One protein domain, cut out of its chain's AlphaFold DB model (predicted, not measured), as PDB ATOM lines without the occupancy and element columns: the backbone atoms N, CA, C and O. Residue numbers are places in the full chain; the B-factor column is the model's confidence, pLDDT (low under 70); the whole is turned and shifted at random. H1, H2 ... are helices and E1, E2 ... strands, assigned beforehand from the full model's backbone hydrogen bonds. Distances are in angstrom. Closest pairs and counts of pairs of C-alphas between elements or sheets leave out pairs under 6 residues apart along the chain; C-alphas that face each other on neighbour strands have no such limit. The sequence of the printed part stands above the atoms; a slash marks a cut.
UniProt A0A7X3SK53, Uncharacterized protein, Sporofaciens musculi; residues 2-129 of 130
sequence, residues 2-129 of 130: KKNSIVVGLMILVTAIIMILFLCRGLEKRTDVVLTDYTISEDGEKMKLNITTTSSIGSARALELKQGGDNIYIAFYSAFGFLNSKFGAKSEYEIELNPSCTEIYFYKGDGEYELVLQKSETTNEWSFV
ATOM      1  N   LYS A   2     -53.582 -12.924 -32.801       59.62
ATOM      2  CA  LYS A   2     -53.770 -12.133 -31.553       59.62
ATOM      3  C   LYS A   2     -52.478 -11.723 -30.816       59.62
ATOM      4  O   LYS A   2     -52.367 -10.581 -30.390       59.62
ATOM      5  N   LYS A   3     -51.488 -12.619 -30.697       60.59
ATOM      6  CA  LYS A   3     -50.205 -12.338 -30.016       60.59
ATOM      7  C   LYS A   3     -49.409 -11.214 -30.697       60.59
ATOM      8  O   LYS A   3     -48.896 -10.342 -30.008       60.59
ATOM      9  N   ASN A   4     -49.375 -11.182 -32.031       73.62
ATOM     10  CA  ASN A   4     -48.683 -10.127 -32.777       73.62
ATOM     11  C   ASN A   4     -49.431  -8.788 -32.671       73.62
ATOM     12  O   ASN A   4     -48.793  -7.753 -32.546       73.62
ATOM     13  N   SER A   5     -50.769  -8.806 -32.626       76.75
ATOM     14  CA  SER A   5     -51.578  -7.598 -32.395       76.75
ATOM     15  C   SER A   5     -51.380  -7.005 -30.995       76.75
ATOM     16  O   SER A   5     -51.319  -5.788 -30.865       76.75
ATOM     17  N   ILE A   6     -51.223  -7.840 -29.958       85.56
ATOM     18  CA  ILE A   6     -50.908  -7.382 -28.592       85.56
ATOM     19  C   ILE A   6     -49.516  -6.743 -28.544       85.56
ATOM     20  O   ILE A   6     -49.356  -5.670 -27.971       85.56
ATOM     21  N   VAL A   7     -48.518  -7.366 -29.182       88.75
ATOM     22  CA  VAL A   7     -47.148  -6.827 -29.237       88.75
ATOM     23  C   VAL A   7     -47.106  -5.486 -29.974       88.75
ATOM     24  O   VAL A   7     -46.484  -4.549 -29.485       88.75
ATOM     25  N   VAL A   8     -47.800  -5.363 -31.110       91.00
ATOM     26  CA  VAL A   8     -47.890  -4.097 -31.859       91.00
ATOM     27  C   VAL A   8     -48.605  -3.021 -31.041       91.00
ATOM     28  O   VAL A   8     -48.109  -1.900 -30.951       91.00
ATOM     29  N   GLY A   9     -49.724  -3.360 -30.393       93.69
ATOM     30  CA  GLY A   9     -50.442  -2.432 -29.517       93.69
ATOM     31  C   GLY A   9     -49.574  -1.926 -28.362       93.69
ATOM     32  O   GLY A   9     -49.547  -0.727 -28.092       93.69
ATOM     33  N   LEU A  10     -48.798  -2.818 -27.736       94.00
ATOM     34  CA  LEU A  10     -47.860  -2.450 -26.675       94.00
ATOM     35  C   LEU A  10     -46.744  -1.535 -27.197       94.00
ATOM     36  O   LEU A  10     -46.410  -0.552 -26.542       94.00
ATOM     37  N   MET A  11     -46.204  -1.808 -28.387       93.62
ATOM     38  CA  MET A  11     -45.171  -0.967 -28.999       93.62
ATOM     39  C   MET A  11     -45.670   0.460 -29.266       93.62
ATOM     40  O   MET A  11     -44.968   1.425 -28.963       93.62
ATOM     41  N   ILE A  12     -46.893   0.605 -29.786       95.00
ATOM     42  CA  ILE A  12     -47.512   1.917 -30.036       95.00
ATOM     43  C   ILE A  12     -47.718   2.666 -28.718       95.00
ATOM     44  O   ILE A  12     -47.369   3.841 -28.628       95.00
ATOM     45  N   LEU A  13     -48.227   1.985 -27.688       95.44
ATOM     46  CA  LEU A  13     -48.440   2.582 -26.371       95.44
ATOM     47  C   LEU A  13     -47.128   3.089 -25.760       95.44
ATOM     48  O   LEU A  13     -47.059   4.233 -25.320       95.44
ATOM     49  N   VAL A  14     -46.078   2.265 -25.775       94.69
ATOM     50  CA  VAL A  14     -44.750   2.645 -25.268       94.69
ATOM     51  C   VAL A  14     -44.211   3.851 -26.035       94.69
ATOM     52  O   VAL A  14     -43.762   4.816 -25.424       94.69
ATOM     53  N   THR A  15     -44.322   3.843 -27.363       91.62
ATOM     54  CA  THR A  15     -43.867   4.961 -28.206       91.62
ATOM     55  C   THR A  15     -44.647   6.247 -27.910       91.62
ATOM     56  O   THR A  15     -44.054   7.322 -27.834       91.62
ATOM     57  N   ALA A  16     -45.961   6.154 -27.686       91.81
ATOM     58  CA  ALA A  16     -46.795   7.295 -27.321       91.81
ATOM     59  C   ALA A  16     -46.419   7.870 -25.947       91.81
ATOM     60  O   ALA A  16     -46.276   9.084 -25.819       91.81
ATOM     61  N   ILE A  17     -46.193   7.017 -24.941       91.62
ATOM     62  CA  ILE A  17     -45.740   7.445 -23.608       91.62
ATOM     63  C   ILE A  17     -44.392   8.159 -23.713       91.62
ATOM     64  O   ILE A  17     -44.226   9.245 -23.165       91.62
ATOM     65  N   ILE A  18     -43.450   7.582 -24.462       87.62
ATOM     66  CA  ILE A  18     -42.137   8.180 -24.698       87.62
ATOM     67  C   ILE A  18     -42.290   9.571 -25.336       87.62
ATOM     68  O   ILE A  18     -41.710  10.530 -24.835       87.62
ATOM     69  N   MET A  19     -43.116   9.716 -26.379       85.19
ATOM     70  CA  MET A  19     -43.379  11.023 -27.000       85.19
ATOM     71  C   MET A  19     -43.983  12.035 -26.018       85.19
ATOM     72  O   MET A  19     -43.541  13.180 -25.993       85.19
ATOM     73  N   ILE A  20     -44.942  11.625 -25.184       86.50
ATOM     74  CA  ILE A  20     -45.554  12.504 -24.176       86.50
ATOM     75  C   ILE A  20     -44.508  12.985 -23.170       86.50
ATOM     76  O   ILE A  20     -44.430  14.184 -22.913       86.50
ATOM     77  N   LEU A  21     -43.663  12.088 -22.651       81.44
ATOM     78  CA  LEU A  21     -42.599  12.461 -21.716       81.44
ATOM     79  C   LEU A  21     -41.663  13.520 -22.318       81.44
ATOM     80  O   LEU A  21     -41.272  14.454 -21.624       81.44
ATOM     81  N   PHE A  22     -41.359  13.438 -23.617       76.00
ATOM     82  CA  PHE A  22     -40.541  14.444 -24.303       76.00
ATOM     83  C   PHE A  22     -41.247  15.786 -24.520       76.00
ATOM     84  O   PHE A  22     -40.596  16.832 -24.496       76.00
ATOM     85  N   LEU A  23     -42.569  15.785 -24.700       76.81
ATOM     86  CA  LEU A  23     -43.354  17.018 -24.773       76.81
ATOM     87  C   LEU A  23     -43.501  17.674 -23.392       76.81
ATOM     88  O   LEU A  23     -43.447  18.897 -23.284       76.81
ATOM     89  N   CYS A  24     -43.616  16.885 -22.323       83.31
ATOM     90  CA  CYS A  24     -43.715  17.400 -20.958       83.31
ATOM     91  C   CYS A  24     -42.422  18.060 -20.463       83.31
ATOM     92  O   CYS A  24     -42.503  18.964 -19.637       83.31
ATOM     93  N   ARG A  25     -41.249  17.702 -21.008       80.88
ATOM     94  CA  ARG A  25     -39.968  18.339 -20.641       80.88
ATOM     95  C   ARG A  25     -39.955  19.843 -20.834       80.88
ATOM     96  O   ARG A  25     -39.323  20.548 -20.060       80.88
ATOM     97  N   GLY A  26     -40.677  20.362 -21.825       82.50
ATOM     98  CA  GLY A  26     -40.737  21.809 -22.003       82.50
ATOM     99  C   GLY A  26     -41.409  22.532 -20.834       82.50
ATOM    100  O   GLY A  26     -41.284  23.746 -20.723       82.50
ATOM    101  N   LEU A  27     -42.115  21.833 -19.945       87.06
ATOM    102  CA  LEU A  27     -42.707  22.402 -18.734       87.06
ATOM    103  C   LEU A  27     -41.717  22.466 -17.559       87.06
ATOM    104  O   LEU A  27     -42.024  23.090 -16.548       87.06
ATOM    105  N   GLU A  28     -40.539  21.856 -17.684       90.06
ATOM    106  CA  GLU A  28     -39.523  21.838 -16.634       90.06
ATOM    107  C   GLU A  28     -38.710  23.134 -16.624       90.06
ATOM    108  O   GLU A  28     -38.346  23.677 -17.675       90.06
ATOM    109  N   LYS A  29     -38.413  23.615 -15.415       93.69
ATOM    110  CA  LYS A  29     -37.501  24.736 -15.201       93.69
ATOM    111  C   LYS A  29     -36.061  24.274 -15.357       93.69
ATOM    112  O   LYS A  29     -35.694  23.194 -14.904       93.69
ATOM    113  N   ARG A  30     -35.241  25.126 -15.955       92.56
ATOM    114  CA  ARG A  30     -33.809  24.923 -16.115       92.56
ATOM    115  C   ARG A  30     -33.055  25.445 -14.911       92.56
ATOM    116  O   ARG A  30     -33.348  26.532 -14.426       92.56
ATOM    117  N   THR A  31     -32.049  24.686 -14.506       94.19
ATOM    118  CA  THR A  31     -31.126  25.015 -13.413       94.19
ATOM    119  C   THR A  31     -29.728  25.374 -13.921       94.19
ATOM    120  O   THR A  31     -28.856  25.761 -13.153       94.19
ATOM    121  N   ASP A  32     -29.504  25.253 -15.229       93.38
ATOM    122  CA  ASP A  32     -28.196  25.322 -15.880       93.38
ATOM    123  C   ASP A  32     -28.055  26.531 -16.820       93.38
ATOM    124  O   ASP A  32     -27.201  26.536 -17.711       93.38
ATOM    125  N   VAL A  33     -28.919  27.537 -16.657       94.56
ATOM    126  CA  VAL A  33     -28.877  28.775 -17.444       94.56
ATOM    127  C   VAL A  33     -27.825  29.719 -16.883       94.56
ATOM    128  O   VAL A  33     -27.731  29.936 -15.674       94.56
ATOM    129  N   VAL A  34     -27.054  30.303 -17.795       94.31
ATOM    130  CA  VAL A  34     -25.997  31.270 -17.511       94.31
ATOM    131  C   VAL A  34     -26.254  32.517 -18.343       94.31
ATOM    132  O   VAL A  34     -26.505  32.419 -19.547       94.31
ATOM    133  N   LEU A  35     -26.197  33.686 -17.705       96.38
ATOM    134  CA  LEU A  35     -26.219  34.970 -18.398       96.38
ATOM    135  C   LEU A  35     -24.842  35.224 -19.019       96.38
ATOM    136  O   LEU A  35     -23.832  35.158 -18.323       96.38
ATOM    137  N   THR A  36     -24.798  35.496 -20.319       96.00
ATOM    138  CA  THR A  36     -23.546  35.755 -21.045       96.00
ATOM    139  C   THR A  36     -23.342  37.226 -21.355       96.00
ATOM    140  O   THR A  36     -22.205  37.679 -21.396       96.00
ATOM    141  N   ASP A  37     -24.429  37.954 -21.608       97.50
ATOM    142  CA  ASP A  37     -24.403  39.384 -21.914       97.50
ATOM    143  C   ASP A  37     -25.777  40.009 -21.634       97.50
ATOM    144  O   ASP A  37     -26.782  39.294 -21.556       97.50
ATOM    145  N   TYR A  38     -25.849  41.331 -21.526       97.56
ATOM    146  CA  TYR A  38     -27.111  42.061 -21.463       97.56
ATOM    147  C   TYR A  38     -26.996  43.433 -22.123       97.56
ATOM    148  O   TYR A  38     -25.938  44.053 -22.153       97.56
ATOM    149  N   THR A  39     -28.122  43.938 -22.615       97.38
ATOM    150  CA  THR A  39     -28.244  45.326 -23.064       97.38
ATOM    151  C   THR A  39     -29.477  45.963 -22.450       97.38
ATOM    152  O   THR A  39     -30.448  45.282 -22.131       97.38
ATOM    153  N   ILE A  40     -29.432  47.276 -22.260       96.38
ATOM    154  CA  ILE A  40     -30.534  48.058 -21.699       96.38
ATOM    155  C   ILE A  40     -31.050  48.980 -22.803       96.38
ATOM    156  O   ILE A  40     -30.260  49.475 -23.610       96.38
ATOM    157  N   SER A  41     -32.365  49.161 -22.878       95.56
ATOM    158  CA  SER A  41     -32.984  50.127 -23.785       95.56
ATOM    159  C   SER A  41     -32.555  51.561 -23.458       95.56
ATOM    160  O   SER A  41     -32.136  51.863 -22.343       95.56
ATOM    161  N   GLU A  42     -32.676  52.468 -24.430       92.88
ATOM    162  CA  GLU A  42     -32.289  53.879 -24.253       92.88
ATOM    163  C   GLU A  42     -33.057  54.575 -23.116       92.88
ATOM    164  O   GLU A  42     -32.508  55.440 -22.438       92.88
ATOM    165  N   ASP A  43     -34.311  54.177 -22.890       92.56
ATOM    166  CA  ASP A  43     -35.174  54.675 -21.811       92.56
ATOM    167  C   ASP A  43     -34.911  54.011 -20.446       92.56
ATOM    168  O   ASP A  43     -35.416  54.479 -19.427       92.56
ATOM    169  N   GLY A  44     -34.108  52.943 -20.395       91.31
ATOM    170  CA  GLY A  44     -33.816  52.202 -19.168       91.31
ATOM    171  C   GLY A  44     -34.941  51.288 -18.673       91.31
ATOM    172  O   GLY A  44     -34.766  50.638 -17.642       91.31
ATOM    173  N   GLU A  45     -36.072  51.208 -19.377       94.50
ATOM    174  CA  GLU A  45     -37.255  50.452 -18.941       94.50
ATOM    175  C   GLU A  45     -37.178  48.964 -19.285       94.50
ATOM    176  O   GLU A  45     -37.941  48.156 -18.755       94.50
ATOM    177  N   LYS A  46     -36.267  48.568 -20.178       96.94
ATOM    178  CA  LYS A  46     -36.149  47.191 -20.650       96.94
ATOM    179  C   LYS A  46     -34.711  46.716 -20.640       96.94
ATOM    180  O   LYS A  46     -33.786  47.447 -20.984       96.94
ATOM    181  N   MET A  47     -34.538  45.441 -20.314       97.62
ATOM    182  CA  MET A  47     -33.263  44.750 -20.428       97.62
ATOM    183  C   MET A  47     -33.409  43.545 -21.344       97.62
ATOM    184  O   MET A  47     -34.261  42.682 -21.135       97.62
ATOM    185  N   LYS A  48     -32.542  43.460 -22.347       98.12
ATOM    186  CA  LYS A  48     -32.352  42.245 -23.122       98.12
ATOM    187  C   LYS A  48     -31.265  41.405 -22.462       98.12
ATOM    188  O   LYS A  48     -30.143  41.862 -22.284       98.12
ATOM    189  N   LEU A  49     -31.598  40.164 -22.143       97.75
ATOM    190  CA  LEU A  49     -30.711  39.155 -21.583       97.75
ATOM    191  C   LEU A  49     -30.267  38.195 -22.685       97.75
ATOM    192  O   LEU A  49     -31.111  37.589 -23.350       97.75
ATOM    193  N   ASN A  50     -28.958  38.012 -22.832       96.69
ATOM    194  CA  ASN A  50     -28.367  36.961 -23.650       96.69
ATOM    195  C   ASN A  50     -27.938  35.817 -22.740       96.69
ATOM    196  O   ASN A  50     -27.149  36.012 -21.816       96.69
ATOM    197  N   ILE A  51     -28.451  34.621 -23.001       95.00
ATOM    198  CA  ILE A  51     -28.219  33.456 -22.157       95.00
ATOM    199  C   ILE A  51     -27.644  32.280 -22.940       95.00
ATOM    200  O   ILE A  51     -27.888  32.098 -24.136       95.00
ATOM    201  N   THR A  52     -26.951  31.417 -22.212       92.38
ATOM    202  CA  THR A  52     -26.578  30.078 -22.654       92.38
ATOM    203  C   THR A  52     -26.989  29.042 -21.613       92.38
ATOM    204  O   THR A  52     -27.410  29.371 -20.503       92.38
ATOM    205  N   THR A  53     -26.888  27.773 -21.979       90.38
ATOM    206  CA  THR A  53     -27.129  26.631 -21.096       90.38
ATOM    207  C   THR A  53     -25.896  25.749 -21.092       90.38
ATOM    208  O   THR A  53     -25.319  25.507 -22.153       90.38
ATOM    209  N   THR A  54     -25.488  25.246 -19.930       88.06
ATOM    210  CA  THR A  54     -24.283  24.404 -19.850       88.06
ATOM    211  C   THR A  54     -24.531  22.956 -20.280       88.06
ATOM    212  O   THR A  54     -23.588  22.276 -20.684       88.06
ATOM    213  N   SER A  55     -25.779  22.469 -20.258       78.69
ATOM    214  CA  SER A  55     -26.104  21.131 -20.767       78.69
ATOM    215  C   SER A  55     -26.338  21.093 -22.284       78.69
ATOM    216  O   SER A  55     -26.760  22.059 -22.917       78.69
ATOM    217  N   SER A  56     -26.141  19.910 -22.875       66.31
ATOM    218  CA  SER A  56     -26.402  19.606 -24.293       66.31
ATOM    219  C   SER A  56     -27.887  19.362 -24.619       66.31
ATOM    220  O   SER A  56     -28.242  18.894 -25.701       66.31
ATOM    221  N   ILE A  57     -28.799  19.656 -23.689       59.53
ATOM    222  CA  ILE A  57     -30.224  19.290 -23.790       59.53
ATOM    223  C   ILE A  57     -31.044  20.410 -24.480       59.53
ATOM    224  O   ILE A  57     -32.259  20.493 -24.360       59.53
ATOM    225  N   GLY A  58     -30.387  21.257 -25.279       63.44
ATOM    226  CA  GLY A  58     -31.001  22.395 -25.979       63.44
ATOM    227  C   GLY A  58     -31.029  23.667 -25.128       63.44
ATOM    228  O   GLY A  58     -30.572  23.646 -23.992       63.44
ATOM    229  N   SER A  59     -31.548  24.774 -25.668       76.00
ATOM    230  CA  SER A  59     -31.620  26.080 -24.980       76.00
ATOM    231  C   SER A  59     -32.898  26.230 -24.133       76.00
ATOM    232  O   SER A  59     -33.702  25.299 -24.012       76.00
ATOM    233  N   ALA A  60     -33.114  27.400 -23.526       89.94
ATOM    234  CA  ALA A  60     -34.401  27.747 -22.920       89.94
ATOM    235  C   ALA A  60     -35.432  28.141 -23.995       89.94
ATOM    236  O   ALA A  60     -35.043  28.612 -25.061       89.94
ATOM    237  N   ARG A  61     -36.738  27.997 -23.728       91.12
ATOM    238  CA  ARG A  61     -37.817  28.455 -24.638       91.12
ATOM    239  C   ARG A  61     -38.582  29.691 -24.180       91.12
ATOM    240  O   ARG A  61     -39.176  30.410 -24.984       91.12
ATOM    241  N   ALA A  62     -38.683  29.849 -22.871       93.19
ATOM    242  CA  ALA A  62     -39.545  30.806 -22.208       93.19
ATOM    243  C   ALA A  62     -38.946  31.120 -20.846       93.19
ATOM    244  O   ALA A  62     -38.179  30.317 -20.309       93.19
ATOM    245  N   LEU A  63     -39.356  32.251 -20.288       95.75
ATOM    246  CA  LEU A  63     -39.041  32.632 -18.925       95.75
ATOM    247  C   LEU A  63     -40.325  32.855 -18.128       95.75
ATOM    248  O   LEU A  63     -41.357  33.236 -18.679       95.75
ATOM    249  N   GLU A  64     -40.235  32.607 -16.832       96.62
ATOM    250  CA  GLU A  64     -41.135  33.085 -15.793       96.62
ATOM    251  C   GLU A  64     -40.382  34.174 -15.032       96.62
ATOM    252  O   GLU A  64     -39.288  33.923 -14.523       96.62
ATOM    253  N   LEU A  65     -40.970  35.365 -14.960       96.56
ATOM    254  CA  LEU A  65     -40.435  36.505 -14.225       96.56
ATOM    255  C   LEU A  65     -41.296  36.749 -12.989       96.56
ATOM    256  O   LEU A  65     -42.525  36.768 -13.081       96.56
ATOM    257  N   LYS A  66     -40.652  36.957 -11.841       95.81
ATOM    258  CA  LYS A  66     -41.305  37.388 -10.603       95.81
ATOM    259  C   LYS A  66     -40.607  38.617 -10.047       95.81
ATOM    260  O   LYS A  66     -39.406  38.575  -9.802       95.81
ATOM    261  N   GLN A  67     -41.376  39.672  -9.800       93.94
ATOM    262  CA  GLN A  67     -40.914  40.828  -9.038       93.94
ATOM    263  C   GLN A  67     -41.050  40.526  -7.540       93.94
ATOM    264  O   GLN A  67     -42.130  40.144  -7.083       93.94
ATOM    265  N   GLY A  68     -39.975  40.706  -6.777       91.25
ATOM    266  CA  GLY A  68     -39.965  40.601  -5.321       91.25
ATOM    267  C   GLY A  68     -39.290  41.823  -4.712       91.25
ATOM    268  O   GLY A  68     -38.067  41.881  -4.665       91.25
ATOM    269  N   GLY A  69     -40.078  42.800  -4.257       91.50
ATOM    270  CA  GLY A  69     -39.539  44.091  -3.816       91.50
ATOM    271  C   GLY A  69     -38.766  44.769  -4.948       91.50
ATOM    272  O   GLY A  69     -39.295  44.907  -6.052       91.50
ATOM    273  N   ASP A  70     -37.506  45.100  -4.684       93.81
ATOM    274  CA  ASP A  70     -36.573  45.724  -5.631       93.81
ATOM    275  C   ASP A  70     -35.763  44.703  -6.449       93.81
ATOM    276  O   ASP A  70     -34.812  45.059  -7.138       93.81
ATOM    277  N   ASN A  71     -36.154  43.428  -6.406       96.62
ATOM    278  CA  ASN A  71     -35.434  42.338  -7.054       96.62
ATOM    279  C   ASN A  71     -36.300  41.638  -8.103       96.62
ATOM    280  O   ASN A  71     -37.518  41.494  -7.950       96.62
ATOM    281  N   ILE A  72     -35.656  41.139  -9.155       97.50
ATOM    282  CA  ILE A  72     -36.279  40.308 -10.186       97.50
ATOM    283  C   ILE A  72     -35.743  38.880 -10.083       97.50
ATOM    284  O   ILE A  72     -34.539  38.645 -10.089       97.50
ATOM    285  N   TYR A  73     -36.652  37.910 -10.066       97.94
ATOM    286  CA  TYR A  73     -36.347  36.483 -10.039       97.94
ATOM    287  C   TYR A  73     -36.824  35.831 -11.332       97.94
ATOM    288  O   TYR A  73     -38.013  35.875 -11.660       97.94
ATOM    289  N   ILE A  74     -35.905  35.199 -12.059       98.06
ATOM    290  CA  ILE A  74     -36.169  34.625 -13.378       98.06
ATOM    291  C   ILE A  74     -35.941  33.121 -13.342       98.06
ATOM    292  O   ILE A  74     -34.881  32.636 -12.947       98.06
ATOM    293  N   ALA A  75     -36.939  32.366 -13.785       97.62
ATOM    294  CA  ALA A  75     -36.796  30.952 -14.089       97.62
ATOM    295  C   ALA A  75     -36.990  30.732 -15.586       97.62
ATOM    296  O   ALA A  75     -37.906  31.278 -16.188       97.62
ATOM    297  N   PHE A  76     -36.155  29.898 -16.190       95.88
ATOM    298  CA  PHE A  76     -36.253  29.570 -17.608       95.88
ATOM    299  C   PHE A  76     -36.844  28.180 -17.783       95.88
ATOM    300  O   PHE A  76     -36.568  27.295 -16.985       95.88
ATOM    301  N   TYR A  77     -37.609  27.962 -18.845       93.06
ATOM    302  CA  TYR A  77     -38.151  26.650 -19.189       93.06
ATOM    303  C   TYR A  77     -37.357  25.989 -20.306       93.06
ATOM    304  O   TYR A  77     -36.921  26.660 -21.244       93.06
ATOM    305  N   SER A  78     -37.221  24.669 -20.237       89.94
ATOM    306  CA  SER A  78     -36.566  23.866 -21.272       89.94
ATOM    307  C   SER A  78     -37.271  23.982 -22.625       89.94
ATOM    308  O   SER A  78     -38.497  24.079 -22.701       89.94
ATOM    309  N   ALA A  79     -36.502  23.950 -23.716       88.12
ATOM    310  CA  ALA A  79     -37.057  23.724 -25.047       88.12
ATOM    311  C   ALA A  79     -37.789  22.374 -25.124       88.12
ATOM    312  O   ALA A  79     -37.482  21.436 -24.387       88.12
ATOM    313  N   PHE A  80     -38.776  22.271 -26.015       83.88
ATOM    314  CA  PHE A  80     -39.486  21.008 -26.206       83.88
ATOM    315  C   PHE A  80     -38.659  20.041 -27.056       83.88
ATOM    316  O   PHE A  80     -37.966  20.447 -27.992       83.88
ATOM    317  N   GLY A  81     -38.828  18.743 -26.802       75.12
ATOM    318  CA  GLY A  81     -38.321  17.680 -27.662       75.12
ATOM    319  C   GLY A  81     -37.157  16.892 -27.064       75.12
ATOM    320  O   GLY A  81     -37.028  16.735 -25.851       75.12
ATOM    321  N   PHE A  82     -36.359  16.317 -27.960       70.44
ATOM    322  CA  PHE A  82     -35.274  15.395 -27.632       70.44
ATOM    323  C   PHE A  82     -33.947  16.142 -27.386       70.44
ATOM    324  O   PHE A  82     -33.911  17.364 -27.239       70.44
ATOM    325  N   LEU A  83     -32.838  15.402 -27.350       68.50
ATOM    326  CA  LEU A  83     -31.486  15.952 -27.229       68.50
ATOM    327  C   LEU A  83     -31.194  16.964 -28.348       68.50
ATOM    328  O   LEU A  83     -31.514  16.709 -29.509       68.50
ATOM    329  N   ASN A  84     -30.566  18.092 -28.000       66.25
ATOM    330  CA  ASN A  84     -30.231  19.190 -28.919       66.25
ATOM    331  C   ASN A  84     -31.420  19.770 -29.715       66.25
ATOM    332  O   ASN A  84     -31.217  20.397 -30.759       66.25
ATOM    333  N   SER A  85     -32.660  19.569 -29.260       71.44
ATOM    334  CA  SER A  85     -33.824  20.143 -29.932       71.44
ATOM    335  C   SER A  85     -33.768  21.671 -29.891       71.44
ATOM    336  O   SER A  85     -33.569  22.278 -28.839       71.44
ATOM    337  N   LYS A  86     -33.983  22.300 -31.052       75.25
ATOM    338  CA  LYS A  86     -34.127  23.759 -31.183       75.25
ATOM    339  C   LYS A  86     -35.588  24.208 -31.181       75.25
ATOM    340  O   LYS A  86     -35.869  25.383 -31.403       75.25
ATOM    341  N   PHE A  87     -36.535  23.294 -30.974       80.88
ATOM    342  CA  PHE A  87     -37.948  23.634 -31.075       80.88
ATOM    343  C   PHE A  87     -38.374  24.564 -29.931       80.88
ATOM    344  O   PHE A  87     -38.429  24.174 -28.764       80.88
ATOM    345  N   GLY A  88     -38.652  25.818 -30.290       81.06
ATOM    346  CA  GLY A  88     -38.937  26.894 -29.345       81.06
ATOM    347  C   GLY A  88     -37.706  27.449 -28.626       81.06
ATOM    348  O   GLY A  88     -37.878  28.318 -27.783       81.06
ATOM    349  N   ALA A  89     -36.495  26.977 -28.939       86.62
ATOM    350  CA  ALA A  89     -35.261  27.436 -28.310       86.62
ATOM    351  C   ALA A  89     -34.980  28.912 -28.628       86.62
ATOM    352  O   ALA A  89     -35.052  29.337 -29.783       86.62
ATOM    353  N   LYS A  90     -34.615  29.671 -27.597       90.19
ATOM    354  CA  LYS A  90     -34.186  31.068 -27.658       90.19
ATOM    355  C   LYS A  90     -32.950  31.261 -26.784       90.19
ATOM    356  O   LYS A  90     -32.799  30.602 -25.754       90.19
ATOM    357  N   SER A  91     -32.103  32.196 -27.190       91.12
ATOM    358  CA  SER A  91     -30.948  32.680 -26.423       91.12
ATOM    359  C   SER A  91     -31.127  34.117 -25.936       91.12
ATOM    360  O   SER A  91     -30.349  34.570 -25.111       91.12
ATOM    361  N   GLU A  92     -32.145  34.820 -26.432       95.12
ATOM    362  CA  GLU A  92     -32.419  36.217 -26.110       95.12
ATOM    363  C   GLU A  92     -33.803  36.365 -25.493       95.12
ATOM    364  O   GLU A  92     -34.786  35.795 -25.984       95.12
ATOM    365  N   TYR A  93     -33.871  37.170 -24.438       96.50
ATOM    366  CA  TYR A  93     -35.107  37.494 -23.749       96.50
ATOM    367  C   TYR A  93     -35.131  38.964 -23.371       96.50
ATOM    368  O   TYR A  93     -34.184  39.460 -22.780       96.50
ATOM    369  N   GLU A  94     -36.221  39.648 -23.688       97.69
ATOM    370  CA  GLU A  94     -36.475  41.003 -23.209       97.69
ATOM    371  C   GLU A  94     -37.319  40.924 -21.935       97.69
ATOM    372  O   GLU A  94     -38.315  40.195 -21.895       97.69
ATOM    373  N   ILE A  95     -36.899  41.645 -20.901       97.25
ATOM    374  CA  ILE A  95     -37.628  41.814 -19.648       97.25
ATOM    375  C   ILE A  95     -37.872  43.298 -19.397       97.25
ATOM    376  O   ILE A  95     -37.060  44.141 -19.782       97.25
ATOM    377  N   GLU A  96     -38.972  43.610 -18.726       95.69
ATOM    378  CA  GLU A  96     -39.215  44.949 -18.194       95.69
ATOM    379  C   GLU A  96     -38.439  45.118 -16.883       95.69
ATOM    380  O   GLU A  96     -38.413  44.220 -16.036       95.69
ATOM    381  N   LEU A  97     -37.791  46.267 -16.728       93.81
ATOM    382  CA  LEU A  97     -37.114  46.677 -15.512       93.81
ATOM    383  C   LEU A  97     -38.015  47.634 -14.743       93.81
ATOM    384  O   LEU A  97     -38.359  48.715 -15.215       93.81
ATOM    385  N   ASN A  98     -38.337  47.271 -13.507       88.94
ATOM    386  CA  ASN A  98     -38.849  48.254 -12.567       88.94
ATOM    387  C   ASN A  98     -37.746  49.303 -12.289       88.94
ATOM    388  O   ASN A  98     -36.604  48.902 -12.052       88.94
ATOM    389  N   PRO A  99     -38.042  50.617 -12.263       87.00
ATOM    390  CA  PRO A  99     -37.065  51.647 -11.908       87.00
ATOM    391  C   PRO A  99     -36.349  51.424 -10.568       87.00
ATOM    392  O   PRO A  99     -35.181  51.798 -10.439       87.00
ATOM    393  N   SER A 100     -37.022  50.803  -9.591       91.12
ATOM    394  CA  SER A 100     -36.433  50.460  -8.291       91.12
ATOM    395  C   SER A 100     -35.624  49.163  -8.311       91.12
ATOM    396  O   SER A 100     -35.007  48.824  -7.309       91.12
ATOM    397  N   CYS A 101     -35.596  48.440  -9.437       94.81
ATOM    398  CA  CYS A 101     -34.889  47.173  -9.542       94.81
ATOM    399  C   CYS A 101     -33.381  47.366  -9.355       94.81
ATOM    400  O   CYS A 101     -32.746  48.138 -10.084       94.81
ATOM    401  N   THR A 102     -32.816  46.633  -8.399       96.06
ATOM    402  CA  THR A 102     -31.387  46.665  -8.076       96.06
ATOM    403  C   THR A 102     -30.694  45.341  -8.354       96.06
ATOM    404  O   THR A 102     -29.494  45.334  -8.614       96.06
ATOM    405  N   GLU A 103     -31.420  44.224  -8.363       97.88
ATOM    406  CA  GLU A 103     -30.821  42.898  -8.491       97.88
ATOM    407  C   GLU A 103     -31.654  41.969  -9.374       97.88
ATOM    408  O   GLU A 103     -32.887  41.966  -9.335       97.88
ATOM    409  N   ILE A 104     -30.969  41.136 -10.158       98.12
ATOM    410  CA  ILE A 104     -31.591  40.100 -10.986       98.12
ATOM    411  C   ILE A 104     -30.990  38.748 -10.625       98.12
ATOM    412  O   ILE A 104     -29.771  38.568 -10.636       98.12
ATOM    413  N   TYR A 105     -31.869  37.783 -10.375       98.25
ATOM    414  CA  TYR A 105     -31.521  36.437  -9.957       98.25
ATOM    415  C   TYR A 105     -32.037  35.376 -10.926       98.25
ATOM    416  O   TYR A 105     -33.168  35.461 -11.414       98.25
ATOM    417  N   PHE A 106     -31.252  34.323 -11.151       97.94
ATOM    418  CA  PHE A 106     -31.625  33.167 -11.968       97.94
ATOM    419  C   PHE A 106     -31.871  31.930 -11.107       97.94
ATOM    420  O   PHE A 106     -31.104  31.627 -10.200       97.94
ATOM    421  N   TYR A 107     -32.932  31.186 -11.412       97.69
ATOM    422  CA  TYR A 107     -33.276  29.937 -10.729       97.69
ATOM    423  C   TYR A 107     -32.192  28.861 -10.891       97.69
ATOM    424  O   TYR A 107     -31.708  28.633 -12.004       97.69
ATOM    425  N   LYS A 108     -31.868  28.151  -9.802       95.31
ATOM    426  CA  LYS A 108     -30.850  27.081  -9.780       95.31
ATOM    427  C   LYS A 108     -31.337  25.715  -9.308       95.31
ATOM    428  O   LYS A 108     -30.568  24.761  -9.337       95.31
ATOM    429  N   GLY A 109     -32.625  25.574  -9.013       93.88
ATOM    430  CA  GLY A 109     -33.185  24.318  -8.508       93.88
ATOM    431  C   GLY A 109     -33.733  24.493  -7.104       93.88
ATOM    432  O   GLY A 109     -33.398  25.459  -6.440       93.88
ATOM    433  N   ASP A 110     -34.619  23.594  -6.680       92.75
ATOM    434  CA  ASP A 110     -35.079  23.467  -5.288       92.75
ATOM    435  C   ASP A 110     -35.584  24.758  -4.610       92.75
ATOM    436  O   ASP A 110     -35.584  24.892  -3.391       92.75
ATOM    437  N   GLY A 111     -36.085  25.707  -5.406       91.62
ATOM    438  CA  GLY A 111     -36.547  27.017  -4.930       91.62
ATOM    439  C   GLY A 111     -35.440  28.059  -4.743       91.62
ATOM    440  O   GLY A 111     -35.746  29.196  -4.387       91.62
ATOM    441  N   GLU A 112     -34.190  27.705  -5.023       96.12
ATOM    442  CA  GLU A 112     -33.023  28.571  -4.917       96.12
ATOM    443  C   GLU A 112     -32.796  29.410  -6.179       96.12
ATOM    444  O   GLU A 112     -33.136  29.035  -7.310       96.12
ATOM    445  N   TYR A 113     -32.193  30.574  -5.953       97.44
ATOM    446  CA  TYR A 113     -31.927  31.595  -6.953       97.44
ATOM    447  C   TYR A 113     -30.531  32.185  -6.732       97.44
ATOM    448  O   TYR A 113     -30.148  32.482  -5.604       97.44
ATOM    449  N   GLU A 114     -29.790  32.374  -7.817       97.31
ATOM    450  CA  GLU A 114     -28.428  32.909  -7.825       97.31
ATOM    451  C   GLU A 114     -28.422  34.319  -8.415       97.31
ATOM    452  O   GLU A 114     -29.019  34.549  -9.467       97.31
ATOM    453  N   LEU A 115     -27.762  35.256  -7.734       97.88
ATOM    454  CA  LEU A 115     -27.603  36.637  -8.188       97.88
ATOM    455  C   LEU A 115     -26.702  36.672  -9.427       97.88
ATOM    456  O   LEU A 115     -25.570  36.203  -9.371       97.88
ATOM    457  N   VAL A 116     -27.188  37.240 -10.532       97.81
ATOM    458  CA  VAL A 116     -26.426  37.320 -11.794       97.81
ATOM    459  C   VAL A 116     -26.096  38.749 -12.207       97.81
ATOM    460  O   VAL A 116     -25.060  38.980 -12.830       97.81
ATOM    461  N   LEU A 117     -26.947  39.713 -11.849       98.06
ATOM    462  CA  LEU A 117     -26.714  41.131 -12.096       98.06
ATOM    463  C   LEU A 117     -27.067  41.952 -10.867       98.06
ATOM    464  O   LEU A 117     -28.099  41.718 -10.238       98.06
ATOM    465  N   GLN A 118     -26.245  42.960 -10.603       97.50
ATOM    466  CA  GLN A 118     -26.482  43.950  -9.565       97.50
ATOM    467  C   GLN A 118     -26.265  45.357 -10.122       97.50
ATOM    468  O   GLN A 118     -25.310  45.615 -10.865       97.50
ATOM    469  N   LYS A 119     -27.173  46.260  -9.766       95.88
ATOM    470  CA  LYS A 119     -27.124  47.682 -10.075       95.88
ATOM    471  C   LYS A 119     -26.368  48.410  -8.970       95.88
ATOM    472  O   LYS A 119     -26.675  48.275  -7.791       95.88
ATOM    473  N   SER A 120     -25.385  49.203  -9.364       93.81
ATOM    474  CA  SER A 120     -24.610  50.047  -8.461       93.81
ATOM    475  C   SER A 120     -25.470  51.177  -7.903       93.81
ATOM    476  O   SER A 120     -26.023  51.970  -8.664       93.81
ATOM    477  N   GLU A 121     -25.513  51.323  -6.578       89.81
ATOM    478  CA  GLU A 121     -26.205  52.441  -5.922       89.81
ATOM    479  C   GLU A 121     -25.567  53.803  -6.243       89.81
ATOM    480  O   GLU A 121     -26.231  54.835  -6.214       89.81
ATOM    481  N   THR A 122     -24.265  53.824  -6.557       91.44
ATOM    482  CA  THR A 122     -23.525  55.073  -6.799       91.44
ATOM    483  C   THR A 122     -23.616  55.523  -8.254       91.44
ATOM    484  O   THR A 122     -23.777  56.710  -8.525       91.44
ATOM    485  N   THR A 123     -23.493  54.587  -9.199       91.81
ATOM    486  CA  THR A 123     -23.431  54.904 -10.638       91.81
ATOM    487  C   THR A 123     -24.736  54.619 -11.372       91.81
ATOM    488  O   THR A 123     -24.899  55.078 -12.496       91.81
ATOM    489  N   ASN A 124     -25.681  53.900 -10.755       90.12
ATOM    490  CA  ASN A 124     -26.885  53.357 -11.397       90.12
ATOM    491  C   ASN A 124     -26.609  52.416 -12.583       90.12
ATOM    492  O   ASN A 124     -27.527  52.076 -13.331       90.12
ATOM    493  N   GLU A 125     -25.369  51.958 -12.730       93.44
ATOM    494  CA  GLU A 125     -24.968  51.023 -13.775       93.44
ATOM    495  C   GLU A 125     -25.132  49.582 -13.296       93.44
ATOM    496  O   GLU A 125     -24.861  49.254 -12.141       93.44
ATOM    497  N   TRP A 126     -25.565  48.714 -14.204       96.44
ATOM    498  CA  TRP A 126     -25.624  47.277 -13.968       96.44
ATOM    499  C   TRP A 126     -24.249  46.644 -14.153       96.44
ATOM    500  O   TRP A 126     -23.450  47.115 -14.963       96.44
ATOM    501  N   SER A 127     -23.988  45.559 -13.429       96.69
ATOM    502  CA  SER A 127     -22.774  44.761 -13.577       96.69
ATOM    503  C   SER A 127     -23.027  43.290 -13.261       96.69
ATOM    504  O   SER A 127     -23.917  42.954 -12.477       96.69
ATOM    505  N   PHE A 128     -22.235  42.414 -13.882       96.81
ATOM    506  CA  PHE A 128     -22.199  40.994 -13.544       96.81
ATOM    507  C   PHE A 128     -21.667  40.780 -12.134       96.81
ATOM    508  O   PHE A 128     -20.622  41.328 -11.770       96.81
ATOM    509  N   VAL A 129     -22.339  39.912 -11.385       92.75
ATOM    510  CA  VAL A 129     -21.821  39.403 -10.113       92.75
ATOM    511  C   VAL A 129     -20.912  38.207 -10.410       92.75
ATOM    512  O   VAL A 129     -21.276  37.329 -11.191       92.75
TER     513      VAL A 129
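AT A GLANCE: This is residues 2 to 129 of the 130 residues of an uncharacterized protein of Sporofaciens musculi (UniProt A0A7X3SK53). A small sandwich of two strongly twisted sheets makes the body, E3, E4, E6, E7 and E8 in one sheet and E1, E2 and E5 in the other, and one long helix, H1, sticks out from it with residues 2 to 18 like a handle. The printed part has 128 residues, with one named helix followed by eight named strands, H1 E1 E2 E3 E4 E5 E6 E7 E8, and its class is mixed, helices and strands. The larger sheet, in the order E3 E4 E6 E7 E8, is mixed; the smaller, E1 E2 E5, is antiparallel. The whole is loose, with a radius of gyration of the C-alphas of 19.5 A, and a rod in outline, spanning 77 by 25 by 22 A.

HOW THE PARTS SIT: Start in the larger sheet with E3, residues 60 to 68, and E4, residues 71 to 78, an antiparallel hairpin where N 64 and O 75 are 2.8 A apart. Beside E4 find E6, residues 103 to 109, parallel to it at 38 degrees, with N 74 and O 105 at 2.8 A. E6, E7, residues 112 to 119, and E8, residues 126 to 128, form a meander, each strand the antiparallel neighbour of the one before; look for N 106 and O 114 at 2.8 A, and N 127 and O 118 at 2.9 A. E7 bends by 56 degrees at residue 116. In the other sheet, E1, residues 33 to 40, and E2, residues 46 to 53, are a hairpin, with N 50 and O 37 at 2.8 A; E5, residues 92 to 96, is antiparallel to E2, with N 49 and O 93 at 2.8 A. The facing parts of the two sheets are 9.2 A centre to centre, their best planes 30 degrees apart; the closest C-alphas of E1 and E7, Leu 35 and Val 116, are 7.0 A apart. H1, residues 2 to 27, is on the larger sheet but only grazes it with residues 24 to 27; its closest C-alpha pair with E4 is Gly 26 and Ser 78, 4.7 A. In H1, 20 of 22 O i to N i+4 pairs are within hydrogen-bond range.

IN THESE COORDINATES: Find C-alpha 60 at (-34.401, 27.747, -22.920); from there E3 runs 22.5 A. E4 measures 23.3 A, E2 22.5 A, E7 20.7 A, E1 19.8 A and E6 18.7 A. H1 runs 38.5 A from C-alpha 2 at (-53.770, -12.133, -31.553), and E8 ends at C-alpha 128 at (-22.199, 40.994, -13.544).

THE WHOLE: The C-alphas farthest apart, of Lys 2 and Thr 122, are 77.7 A apart. The printed part has no cut; the long link is E4 to E5, residues 79 to 91. Look for pLDDT under 70 at residues 2 to 3, 56 to 58 and 83 to 84.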